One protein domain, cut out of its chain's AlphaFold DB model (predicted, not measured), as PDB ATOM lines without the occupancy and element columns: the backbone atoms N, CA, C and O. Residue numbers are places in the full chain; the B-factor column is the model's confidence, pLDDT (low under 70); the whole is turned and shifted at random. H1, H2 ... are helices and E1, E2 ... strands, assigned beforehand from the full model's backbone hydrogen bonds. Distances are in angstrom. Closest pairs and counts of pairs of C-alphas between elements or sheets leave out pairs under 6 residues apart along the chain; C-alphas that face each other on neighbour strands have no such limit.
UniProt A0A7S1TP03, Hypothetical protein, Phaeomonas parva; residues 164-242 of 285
ATOM      1  N   GLY A 164      -3.614 -43.683  28.924       95.81
ATOM      2  CA  GLY A 164      -2.565 -43.731  29.930       95.81
ATOM      3  C   GLY A 164      -2.980 -43.133  31.256       95.81
ATOM      4  O   GLY A 164      -3.921 -42.344  31.324       95.81
ATOM      5  N   GLN A 165      -2.234 -43.498  32.292       94.88
ATOM      6  CA  GLN A 165      -2.494 -43.087  33.665       94.88
ATOM      7  C   GLN A 165      -1.186 -43.003  34.460       94.88
ATOM      8  O   GLN A 165      -0.218 -43.728  34.189       94.88
ATOM      9  N   HIS A 166      -1.156 -42.131  35.465       93.12
ATOM     10  CA  HIS A 166      -0.126 -42.150  36.496       93.12
ATOM     11  C   HIS A 166      -0.473 -43.192  37.569       93.12
ATOM     12  O   HIS A 166      -1.500 -43.092  38.238       93.12
ATOM     13  N   THR A 167       0.419 -44.156  37.802       90.50
ATOM     14  CA  THR A 167       0.266 -45.159  38.870       90.50
ATOM     15  C   THR A 167       0.789 -44.677  40.219       90.50
ATOM     16  O   THR A 167       0.513 -45.298  41.238       90.50
ATOM     17  N   LYS A 168       1.538 -43.570  40.263       84.75
ATOM     18  CA  LYS A 168       1.986 -42.938  41.513       84.75
ATOM     19  C   LYS A 168       1.646 -41.453  41.520       84.75
ATOM     20  O   LYS A 168       1.494 -40.815  40.479       84.75
ATOM     21  N   LEU A 169       1.473 -40.895  42.715       67.81
ATOM     22  CA  LEU A 169       1.229 -39.463  42.884       67.81
ATOM     23  C   LEU A 169       2.477 -38.669  42.513       67.81
ATOM     24  O   LEU A 169       3.605 -39.094  42.763       67.81
ATOM     25  N   LYS A 170       2.279 -37.450  42.002       65.81
ATOM     26  CA  LYS A 170       3.378 -36.481  41.967       65.81
ATOM     27  C   LYS A 170       3.819 -36.243  43.424       65.81
ATOM     28  O   LYS A 170       2.948 -36.089  44.278       65.81
ATOM     29  N   PRO A 171       5.123 -36.086  43.725       61.38
ATOM     30  CA  PRO A 171       5.637 -35.932  45.098       61.38
ATOM     31  C   PRO A 171       5.005 -34.808  45.946       61.38
ATOM     32  O   PRO A 171       5.261 -34.706  47.141       61.38
ATOM     33  N   LYS A 172       4.229 -33.912  45.324       61.00
ATOM     34  CA  LYS A 172       3.550 -32.787  45.976       61.00
ATOM     35  C   LYS A 172       2.196 -33.159  46.592       61.00
ATOM     36  O   LYS A 172       1.715 -32.412  47.442       61.00
ATOM     37  N   GLU A 173       1.593 -34.277  46.202       64.44
ATOM     38  CA  GLU A 173       0.318 -34.743  46.751       64.44
ATOM     39  C   GLU A 173       0.593 -35.719  47.898       64.44
ATOM     40  O   GLU A 173       1.065 -36.830  47.696       64.44
ATOM     41  N   LYS A 174       0.323 -35.282  49.133       55.28
ATOM     42  CA  LYS A 174       0.584 -36.036  50.375       55.28
ATOM     43  C   LYS A 174      -0.435 -37.155  50.650       55.28
ATOM     44  O   LYS A 174      -0.691 -37.470  51.811       55.28
ATOM     45  N   ILE A 175      -1.067 -37.717  49.626       61.50
ATOM     46  CA  ILE A 175      -1.855 -38.939  49.811       61.50
ATOM     47  C   ILE A 175      -0.849 -40.096  49.916       61.50
ATOM     48  O   ILE A 175       0.220 -40.048  49.311       61.50
ATOM     49  N   ALA A 176      -1.139 -41.104  50.742       67.62
ATOM     50  CA  ALA A 176      -0.266 -42.266  50.872       67.62
ATOM     51  C   ALA A 176      -0.078 -42.918  49.489       67.62
ATOM     52  O   ALA A 176      -1.040 -43.403  48.900       67.62
ATOM     53  N   GLU A 177       1.152 -42.907  48.973       63.88
ATOM     54  CA  GLU A 177       1.544 -43.369  47.630       63.88
ATOM     55  C   GLU A 177       1.014 -44.775  47.293       63.88
ATOM     56  O   GLU A 177       0.648 -45.057  46.153       63.88
ATOM     57  N   SER A 178       0.871 -45.627  48.313       64.69
ATOM     58  CA  SER A 178       0.313 -46.976  48.208       64.69
ATOM     59  C   SER A 178      -1.181 -47.026  47.867       64.69
ATOM     60  O   SER A 178      -1.613 -47.968  47.204       64.69
ATOM     61  N   ALA A 179      -1.978 -46.039  48.288       75.00
ATOM     62  CA  ALA A 179      -3.412 -46.001  48.006       75.00
ATOM     63  C   ALA A 179      -3.679 -45.682  46.528       75.00
ATOM     64  O   ALA A 179      -4.414 -46.420  45.876       75.00
ATOM     65  N   LYS A 180      -3.001 -44.667  45.965       72.62
ATOM     66  CA  LYS A 180      -3.165 -44.321  44.542       72.62
ATOM     67  C   LYS A 180      -2.651 -45.418  43.616       72.62
ATOM     68  O   LYS A 180      -3.281 -45.681  42.602       72.62
ATOM     69  N   HIS A 181      -1.539 -46.071  43.955       81.12
ATOM     70  CA  HIS A 181      -1.055 -47.186  43.140       81.12
ATOM     71  C   HIS A 181      -2.085 -48.306  43.052       81.12
ATOM     72  O   HIS A 181      -2.366 -48.802  41.967       81.12
ATOM     73  N   LYS A 182      -2.714 -48.640  44.182       82.31
ATOM     74  CA  LYS A 182      -3.795 -49.619  44.200       82.31
ATOM     75  C   LYS A 182      -4.978 -49.178  43.331       82.31
ATOM     76  O   LYS A 182      -5.466 -49.992  42.564       82.31
ATOM     77  N   GLU A 183      -5.398 -47.918  43.410       86.56
ATOM     78  CA  GLU A 183      -6.511 -47.384  42.608       86.56
ATOM     79  C   GLU A 183      -6.204 -47.356  41.100       86.56
ATOM     80  O   GLU A 183      -7.020 -47.787  40.289       86.56
ATOM     81  N   ALA A 184      -5.016 -46.902  40.697       90.00
ATOM     82  CA  ALA A 184      -4.614 -46.855  39.288       90.00
ATOM     83  C   ALA A 184      -4.426 -48.254  38.667       90.00
ATOM     84  O   ALA A 184      -4.455 -48.409  37.445       90.00
ATOM     85  N   CYS A 185      -4.222 -49.271  39.508       93.19
ATOM     86  CA  CYS A 185      -4.064 -50.667  39.109       93.19
ATOM     87  C   CYS A 185      -5.337 -51.507  39.266       93.19
ATOM     88  O   CYS A 185      -5.336 -52.677  38.888       93.19
ATOM     89  N   ASP A 186      -6.413 -50.934  39.802       93.81
ATOM     90  CA  ASP A 186      -7.699 -51.604  39.976       93.81
ATOM     91  C   ASP A 186      -8.615 -51.307  38.782       93.81
ATOM     92  O   ASP A 186      -8.761 -50.162  38.353       93.81
ATOM     93  N   GLU A 187      -9.246 -52.338  38.220       93.00
ATOM     94  CA  GLU A 187     -10.096 -52.201  37.031       93.00
ATOM     95  C   GLU A 187     -11.316 -51.303  37.246       93.00
ATOM     96  O   GLU A 187     -11.815 -50.716  36.285       93.00
ATOM     97  N   ALA A 188     -11.798 -51.183  38.484       94.06
ATOM     98  CA  ALA A 188     -12.947 -50.355  38.821       94.06
ATOM     99  C   ALA A 188     -12.595 -48.864  38.924       94.06
ATOM    100  O   ALA A 188     -13.488 -48.026  38.792       94.06
ATOM    101  N   THR A 189     -11.325 -48.529  39.171       92.44
ATOM    102  CA  THR A 189     -10.871 -47.145  39.403       92.44
ATOM    103  C   THR A 189      -9.802 -46.661  38.428       92.44
ATOM    104  O   THR A 189      -9.423 -45.490  38.490       92.44
ATOM    105  N   TRP A 190      -9.321 -47.510  37.514       93.62
ATOM    106  CA  TRP A 190      -8.394 -47.068  36.476       93.62
ATOM    107  C   TRP A 190      -9.063 -46.061  35.530       93.62
ATOM    108  O   TRP A 190     -10.237 -46.184  35.171       93.62
ATOM    109  N   ASP A 191      -8.291 -45.066  35.107       95.06
ATOM    110  CA  ASP A 191      -8.719 -44.025  34.179       95.06
ATOM    111  C   ASP A 191      -7.717 -43.956  33.019       95.06
ATOM    112  O   ASP A 191      -6.709 -43.248  33.106       95.06
ATOM    113  N   PRO A 192      -7.965 -44.676  31.908       95.31
ATOM    114  CA  PRO A 192      -7.088 -44.629  30.746       95.31
ATOM    115  C   PRO A 192      -7.140 -43.272  30.031       95.31
ATOM    116  O   PRO A 192      -6.400 -43.070  29.072       95.31
ATOM    117  N   THR A 193      -8.016 -42.351  30.442       94.56
ATOM    118  CA  THR A 193      -8.160 -41.023  29.845       94.56
ATOM    119  C   THR A 193      -7.450 -39.921  30.624       94.56
ATOM    120  O   THR A 193      -7.462 -38.784  30.161       94.56
ATOM    121  N   GLU A 194      -6.762 -40.225  31.733       92.62
ATOM    122  CA  GLU A 194      -5.987 -39.224  32.482       92.62
ATOM    123  C   GLU A 194      -4.907 -38.585  31.587       92.62
ATOM    124  O   GLU A 194      -4.755 -37.363  31.541       92.62
ATOM    125  N   LEU A 195      -4.169 -39.405  30.826       93.44
ATOM    126  CA  LEU A 195      -3.025 -38.970  30.015       93.44
ATOM    127  C   LEU A 195      -3.292 -39.114  28.515       93.44
ATOM    128  O   LEU A 195      -2.682 -39.942  27.837       93.44
ATOM    129  N   GLN A 196      -4.182 -38.267  27.986       93.44
ATOM    130  CA  GLN A 196      -4.603 -38.346  26.580       93.44
ATOM    131  C   GLN A 196      -3.575 -37.834  25.559       93.44
ATOM    132  O   GLN A 196      -3.771 -38.019  24.362       93.44
ATOM    133  N   THR A 197      -2.489 -37.183  25.979       91.19
ATOM    134  CA  THR A 197      -1.429 -36.701  25.072       91.19
ATOM    135  C   THR A 197      -0.144 -37.492  25.270       91.19
ATOM    136  O   THR A 197       0.045 -38.095  26.318       91.19
ATOM    137  N   GLN A 198       0.770 -37.479  24.299       90.94
ATOM    138  CA  GLN A 198       2.025 -38.219  24.415       90.94
ATOM    139  C   GLN A 198       2.880 -37.724  25.595       90.94
ATOM    140  O   GLN A 198       3.279 -36.563  25.658       90.94
ATOM    141  N   CYS A 199       3.227 -38.634  26.496       92.06
ATOM    142  CA  CYS A 199       4.283 -38.469  27.480       92.06
ATOM    143  C   CYS A 199       5.627 -38.851  26.863       92.06
ATOM    144  O   CYS A 199       5.760 -39.819  26.113       92.06
ATOM    145  N   LEU A 200       6.666 -38.127  27.256       89.25
ATOM    146  CA  LEU A 200       8.034 -38.387  26.838       89.25
ATOM    147  C   LEU A 200       8.821 -39.039  27.979       89.25
ATOM    148  O   LEU A 200       8.461 -38.929  29.151       89.25
ATOM    149  N   GLY A 201       9.909 -39.732  27.637       88.38
ATOM    150  CA  GLY A 201      10.769 -40.395  28.626       88.38
ATOM    151  C   GLY A 201      10.284 -41.767  29.106       88.38
ATOM    152  O   GLY A 201      10.938 -42.378  29.949       88.38
ATOM    153  N   LEU A 202       9.201 -42.300  28.532       93.19
ATOM    154  CA  LEU A 202       8.680 -43.629  28.879       93.19
ATOM    155  C   LEU A 202       9.526 -44.801  28.337       93.19
ATOM    156  O   LEU A 202       9.218 -45.957  28.610       93.19
ATOM    157  N   GLY A 203      10.624 -44.506  27.633       91.94
ATOM    158  CA  GLY A 203      11.547 -45.504  27.093       91.94
ATOM    159  C   GLY A 203      11.040 -46.154  25.807       91.94
ATOM    160  O   GLY A 203      10.241 -45.569  25.076       91.94
ATOM    161  N   ASP A 204      11.545 -47.353  25.527       93.44
ATOM    162  CA  ASP A 204      11.190 -48.110  24.328       93.44
ATOM    163  C   ASP A 204       9.813 -48.771  24.441       93.44
ATOM    164  O   ASP A 204       9.370 -49.159  25.528       93.44
ATOM    165  N   MET A 205       9.181 -48.981  23.283       94.88
ATOM    166  CA  MET A 205       7.940 -49.743  23.170       94.88
ATOM    167  C   MET A 205       8.128 -51.153  23.742       94.88
ATOM    168  O   MET A 205       9.020 -51.909  23.336       94.88
ATOM    169  N   ARG A 206       7.243 -51.539  24.656       96.56
ATOM    170  CA  ARG A 206       7.168 -52.891  25.209       96.56
ATOM    171  C   ARG A 206       6.704 -53.859  24.124       96.56
ATOM    172  O   ARG A 206       5.924 -53.511  23.245       96.56
ATOM    173  N   ARG A 207       7.204 -55.090  24.131       93.69
ATOM    174  CA  ARG A 207       6.858 -56.103  23.117       93.69
ATOM    175  C   ARG A 207       5.975 -57.186  23.725       93.69
ATOM    176  O   ARG A 207       6.002 -57.385  24.933       93.69
ATOM    177  N   GLY A 208       5.244 -57.912  22.882       94.31
ATOM    178  CA  GLY A 208       4.399 -59.029  23.315       94.31
ATOM    179  C   GLY A 208       3.071 -58.570  23.921       94.31
ATOM    180  O   GLY A 208       2.483 -57.599  23.447       94.31
ATOM    181  N   GLU A 209       2.603 -59.279  24.954       90.62
ATOM    182  CA  GLU A 209       1.297 -59.040  25.592       90.62
ATOM    183  C   GLU A 209       1.045 -57.587  26.021       90.62
ATOM    184  O   GLU A 209      -0.036 -57.092  25.692       90.62
ATOM    185  N   PRO A 210       1.995 -56.860  26.656       90.56
ATOM    186  CA  PRO A 210       1.758 -55.486  27.109       90.56
ATOM    187  C   PRO A 210       1.294 -54.532  26.004       90.56
ATOM    188  O   PRO A 210       0.561 -53.591  26.272       90.56
ATOM    189  N   SER A 211       1.688 -54.770  24.749       92.88
ATOM    190  CA  SER A 211       1.364 -53.880  23.626       92.88
ATOM    191  C   SER A 211       0.038 -54.175  22.938       92.88
ATOM    192  O   SER A 211      -0.362 -53.402  22.068       92.88
ATOM    193  N   LYS A 212      -0.669 -55.245  23.312       95.94
ATOM    194  CA  LYS A 212      -1.917 -55.632  22.638       95.94
ATOM    195  C   LYS A 212      -3.119 -54.767  23.016       95.94
ATOM    196  O   LYS A 212      -4.042 -54.648  22.217       95.94
ATOM    197  N   SER A 213      -3.129 -54.186  24.212       97.88
ATOM    198  CA  SER A 213      -4.235 -53.359  24.701       97.88
ATOM    199  C   SER A 213      -3.762 -52.398  25.794       97.88
ATOM    200  O   SER A 213      -2.726 -52.620  26.425       97.88
ATOM    201  N   ALA A 214      -4.547 -51.353  26.059       97.56
ATOM    202  CA  ALA A 214      -4.297 -50.462  27.189       97.56
ATOM    203  C   ALA A 214      -4.370 -51.197  28.536       97.56
ATOM    204  O   ALA A 214      -3.539 -50.944  29.401       97.56
ATOM    205  N   ALA A 215      -5.300 -52.150  28.688       97.56
ATOM    206  CA  ALA A 215      -5.417 -52.967  29.897       97.56
ATOM    207  C   ALA A 215      -4.143 -53.791  30.141       97.56
ATOM    208  O   ALA A 215      -3.565 -53.725  31.219       97.56
ATOM    209  N   ASN A 216      -3.613 -54.450  29.105       98.00
ATOM    210  CA  ASN A 216      -2.358 -55.194  29.218       98.00
ATOM    211  C   ASN A 216      -1.171 -54.271  29.540       98.00
ATOM    212  O   ASN A 216      -0.240 -54.674  30.237       98.00
ATOM    213  N   CYS A 217      -1.183 -53.040  29.020       98.19
ATOM    214  CA  CYS A 217      -0.150 -52.051  29.312       98.19
ATOM    215  C   CYS A 217      -0.205 -51.575  30.770       98.19
ATOM    216  O   CYS A 217       0.840 -51.518  31.426       98.19
ATOM    217  N   ARG A 218      -1.411 -51.299  31.292       97.25
ATOM    218  CA  ARG A 218      -1.659 -51.032  32.718       97.25
ATOM    219  C   ARG A 218      -1.131 -52.186  33.559       97.25
ATOM    220  O   ARG A 218      -0.304 -51.949  34.429       97.25
ATOM    221  N   ASP A 219      -1.555 -53.416  33.281       96.88
ATOM    222  CA  ASP A 219      -1.201 -54.588  34.091       96.88
ATOM    223  C   ASP A 219       0.313 -54.813  34.135       96.88
ATOM    224  O   ASP A 219       0.881 -55.069  35.195       96.88
ATOM    225  N   ALA A 220       0.990 -54.639  32.996       97.44
ATOM    226  CA  ALA A 220       2.445 -54.724  32.921       97.44
ATOM    227  C   ALA A 220       3.146 -53.631  33.742       97.44
ATOM    228  O   ALA A 220       4.152 -53.906  34.389       97.44
ATOM    229  N   CYS A 221       2.616 -52.406  33.734       96.88
ATOM    230  CA  CYS A 221       3.111 -51.323  34.581       96.88
ATOM    231  C   CYS A 221       2.844 -51.605  36.068       96.88
ATOM    232  O   CYS A 221       3.740 -51.447  36.882       96.88
ATOM    233  N   CYS A 222       1.658 -52.087  36.429       96.00
ATOM    234  CA  CYS A 222       1.284 -52.410  37.808       96.00
ATOM    235  C   CYS A 222       2.072 -53.584  38.403       96.00
ATOM    236  O   CYS A 222       2.278 -53.643  39.611       96.00
ATOM    237  N   ALA A 223       2.546 -54.505  37.562       96.00
ATOM    238  CA  ALA A 223       3.460 -55.568  37.969       96.00
ATOM    239  C   ALA A 223       4.914 -55.086  38.161       96.00
ATOM    240  O   ALA A 223       5.718 -55.800  38.761       96.00
ATOM    241  N   ASP A 224       5.272 -53.903  37.652       95.31
ATOM    242  CA  ASP A 224       6.594 -53.298  37.819       95.31
ATOM    243  C   ASP A 224       6.560 -52.260  38.951       95.31
ATOM    244  O   ASP A 224       6.043 -51.155  38.799       95.31
ATOM    245  N   GLU A 225       7.183 -52.582  40.089       91.19
ATOM    246  CA  GLU A 225       7.257 -51.700  41.268       91.19
ATOM    247  C   GLU A 225       7.871 -50.320  40.966       91.19
ATOM    248  O   GLU A 225       7.645 -49.339  41.688       91.19
ATOM    249  N   LYS A 226       8.671 -50.218  39.899       91.75
ATOM    250  CA  LYS A 226       9.293 -48.966  39.466       91.75
ATOM    251  C   LYS A 226       8.425 -48.195  38.488       91.75
ATOM    252  O   LYS A 226       8.828 -47.103  38.113       91.75
ATOM    253  N   CYS A 227       7.297 -48.723  38.037       94.12
ATOM    254  CA  CYS A 227       6.447 -48.004  37.111       94.12
ATOM    255  C   CYS A 227       5.623 -46.932  37.827       94.12
ATOM    256  O   CYS A 227       4.909 -47.216  38.790       94.12
ATOM    257  N   ASP A 228       5.680 -45.712  37.294       93.31
ATOM    258  CA  ASP A 228       4.927 -44.560  37.802       93.31
ATOM    259  C   ASP A 228       3.937 -44.036  36.753       93.31
ATOM    260  O   ASP A 228       3.044 -43.244  37.053       93.31
ATOM    261  N   THR A 229       4.137 -44.379  35.480       95.19
ATOM    262  CA  THR A 229       3.346 -43.876  34.354       95.19
ATOM    263  C   THR A 229       3.383 -44.872  33.208       95.19
ATOM    264  O   THR A 229       4.462 -45.342  32.834       95.19
ATOM    265  N   TRP A 230       2.223 -45.129  32.611       96.69
ATOM    266  CA  TRP A 230       2.092 -45.927  31.398       96.69
ATOM    267  C   TRP A 230       1.269 -45.190  30.347       96.69
ATOM    268  O   TRP A 230       0.427 -44.352  30.668       96.69
ATOM    269  N   GLN A 231       1.529 -45.518  29.084       97.44
ATOM    270  CA  GLN A 231       0.759 -45.075  27.939       97.44
ATOM    271  C   GLN A 231       0.674 -46.151  26.869       97.44
ATOM    272  O   GLN A 231       1.622 -46.897  26.629       97.44
ATOM    273  N   TRP A 232      -0.458 -46.190  26.185       97.81
ATOM    274  CA  TRP A 232      -0.735 -47.115  25.108       97.81
ATOM    275  C   TRP A 232      -1.447 -46.425  23.948       97.81
ATOM    276  O   TRP A 232      -2.304 -45.558  24.138       97.81
ATOM    277  N   ARG A 233      -1.115 -46.863  22.733       96.81
ATOM    278  CA  ARG A 233      -1.839 -46.520  21.507       96.81
ATOM    279  C   ARG A 233      -1.885 -47.734  20.591       96.81
ATOM    280  O   ARG A 233      -0.896 -48.452  20.487       96.81
ATOM    281  N   ALA A 234      -2.999 -47.942  19.896       96.12
ATOM    282  CA  ALA A 234      -3.194 -49.132  19.064       96.12
ATOM    283  C   ALA A 234      -2.121 -49.305  17.970       96.12
ATOM    284  O   ALA A 234      -1.705 -50.422  17.685       96.12
ATOM    285  N   ASP A 235      -1.641 -48.204  17.389       93.69
ATOM    286  CA  ASP A 235      -0.624 -48.175  16.330       93.69
ATOM    287  C   ASP A 235       0.823 -48.096  16.851       93.69
ATOM    288  O   ASP A 235       1.757 -48.358  16.095       93.69
ATOM    289  N   LYS A 236       1.036 -47.722  18.123       93.94
ATOM    290  CA  LYS A 236       2.381 -47.552  18.710       93.94
ATOM    291  C   LYS A 236       2.719 -48.553  19.808       93.94
ATOM    292  O   LYS A 236       3.886 -48.652  20.159       93.94
ATOM    293  N   GLY A 237       1.747 -49.283  20.346       96.88
ATOM    294  CA  GLY A 237       1.933 -50.219  21.451       96.88
ATOM    295  C   GLY A 237       2.002 -49.542  22.822       96.88
ATOM    296  O   GLY A 237       1.467 -48.453  23.027       96.88
ATOM    297  N   CYS A 238       2.631 -50.232  23.771       98.00
ATOM    298  CA  CYS A 238       2.722 -49.863  25.181       98.00
ATOM    299  C   CYS A 238       4.084 -49.264  25.546       98.00
ATOM    300  O   CYS A 238       5.126 -49.796  25.161       98.00
ATOM    301  N   PHE A 239       4.076 -48.217  26.363       97.19
ATOM    302  CA  PHE A 239       5.248 -47.538  26.908       97.19
ATOM    303  C   PHE A 239       5.018 -47.294  28.396       97.19
ATOM    304  O   PHE A 239       3.962 -46.799  28.776       97.19
ATOM    305  N   TYR A 240       5.986 -47.609  29.254       97.00
ATOM    306  CA  TYR A 240       5.859 -47.324  30.685       97.00
ATOM    307  C   TYR A 240       7.220 -47.196  31.364       97.00
ATOM    308  O   TYR A 240       8.180 -47.874  30.982       97.00
ATOM    309  N   ASN A 241       7.315 -46.331  32.376       95.69
ATOM    310  CA  ASN A 241       8.546 -46.098  33.134       95.69
ATOM    311  C   ASN A 241       8.254 -45.464  34.510       95.69
ATOM    312  O   ASN A 241       7.147 -45.008  34.786       95.69
ATOM    313  N   SER A 242       9.289 -45.371  35.344       92.81
ATOM    314  CA  SER A 242       9.325 -44.608  36.604       92.81
ATOM    315  C   SER A 242       9.196 -43.098  36.424       92.81
ATOM    316  O   SER A 242       8.945 -42.369  37.374       92.81
TER     317      SER A 242
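This is residues 164 to 242 of the 285 residues of the protein "Hypothetical protein" of Phaeomonas parva (UniProt A0A7S1TP03). There is little regular structure: a small antiparallel sheet, E1 E2 E3, has H2 packed along one face, residues 185 to 213 looping round it without a named element, and H1 off one end. The 79 printed residues hold 30 in named elements, ordered E1 H1 H2 E2 E3, class mixed. The whole is compact, radius of gyration of the C-alphas 11.7 A, spanning 36 by 25 by 22 A.

Start at E1, residues 164 to 166, antiparallel to E2, residues 229 to 233; N 165 and O 230, 3.2 A apart, are within hydrogen-bond range. H1, residues 177 to 184, only grazes the sheet. H2, residues 214 to 222, is on it at a height of 7.8 A; its closest C-alphas to E2 are Ala 214 and Trp 232, 5.3 A. E2 and E3, residues 237 to 241, form a hairpin; see N 231 and O 239, 2.8 A. In H1 and H2 every O i to N i+4 pair is within hydrogen-bond range.

Find E1 beginning at C-alpha 164 (-2.565, -43.731, 29.930). H2 runs 12.2 A, E2 14.1 A and E3 14.0 A, ending at C-alpha 241 (8.546, -46.098, 33.134).

The printed part has no cut. The link H1 to H2 is long. Residues 169 to 178 have pLDDT under 70.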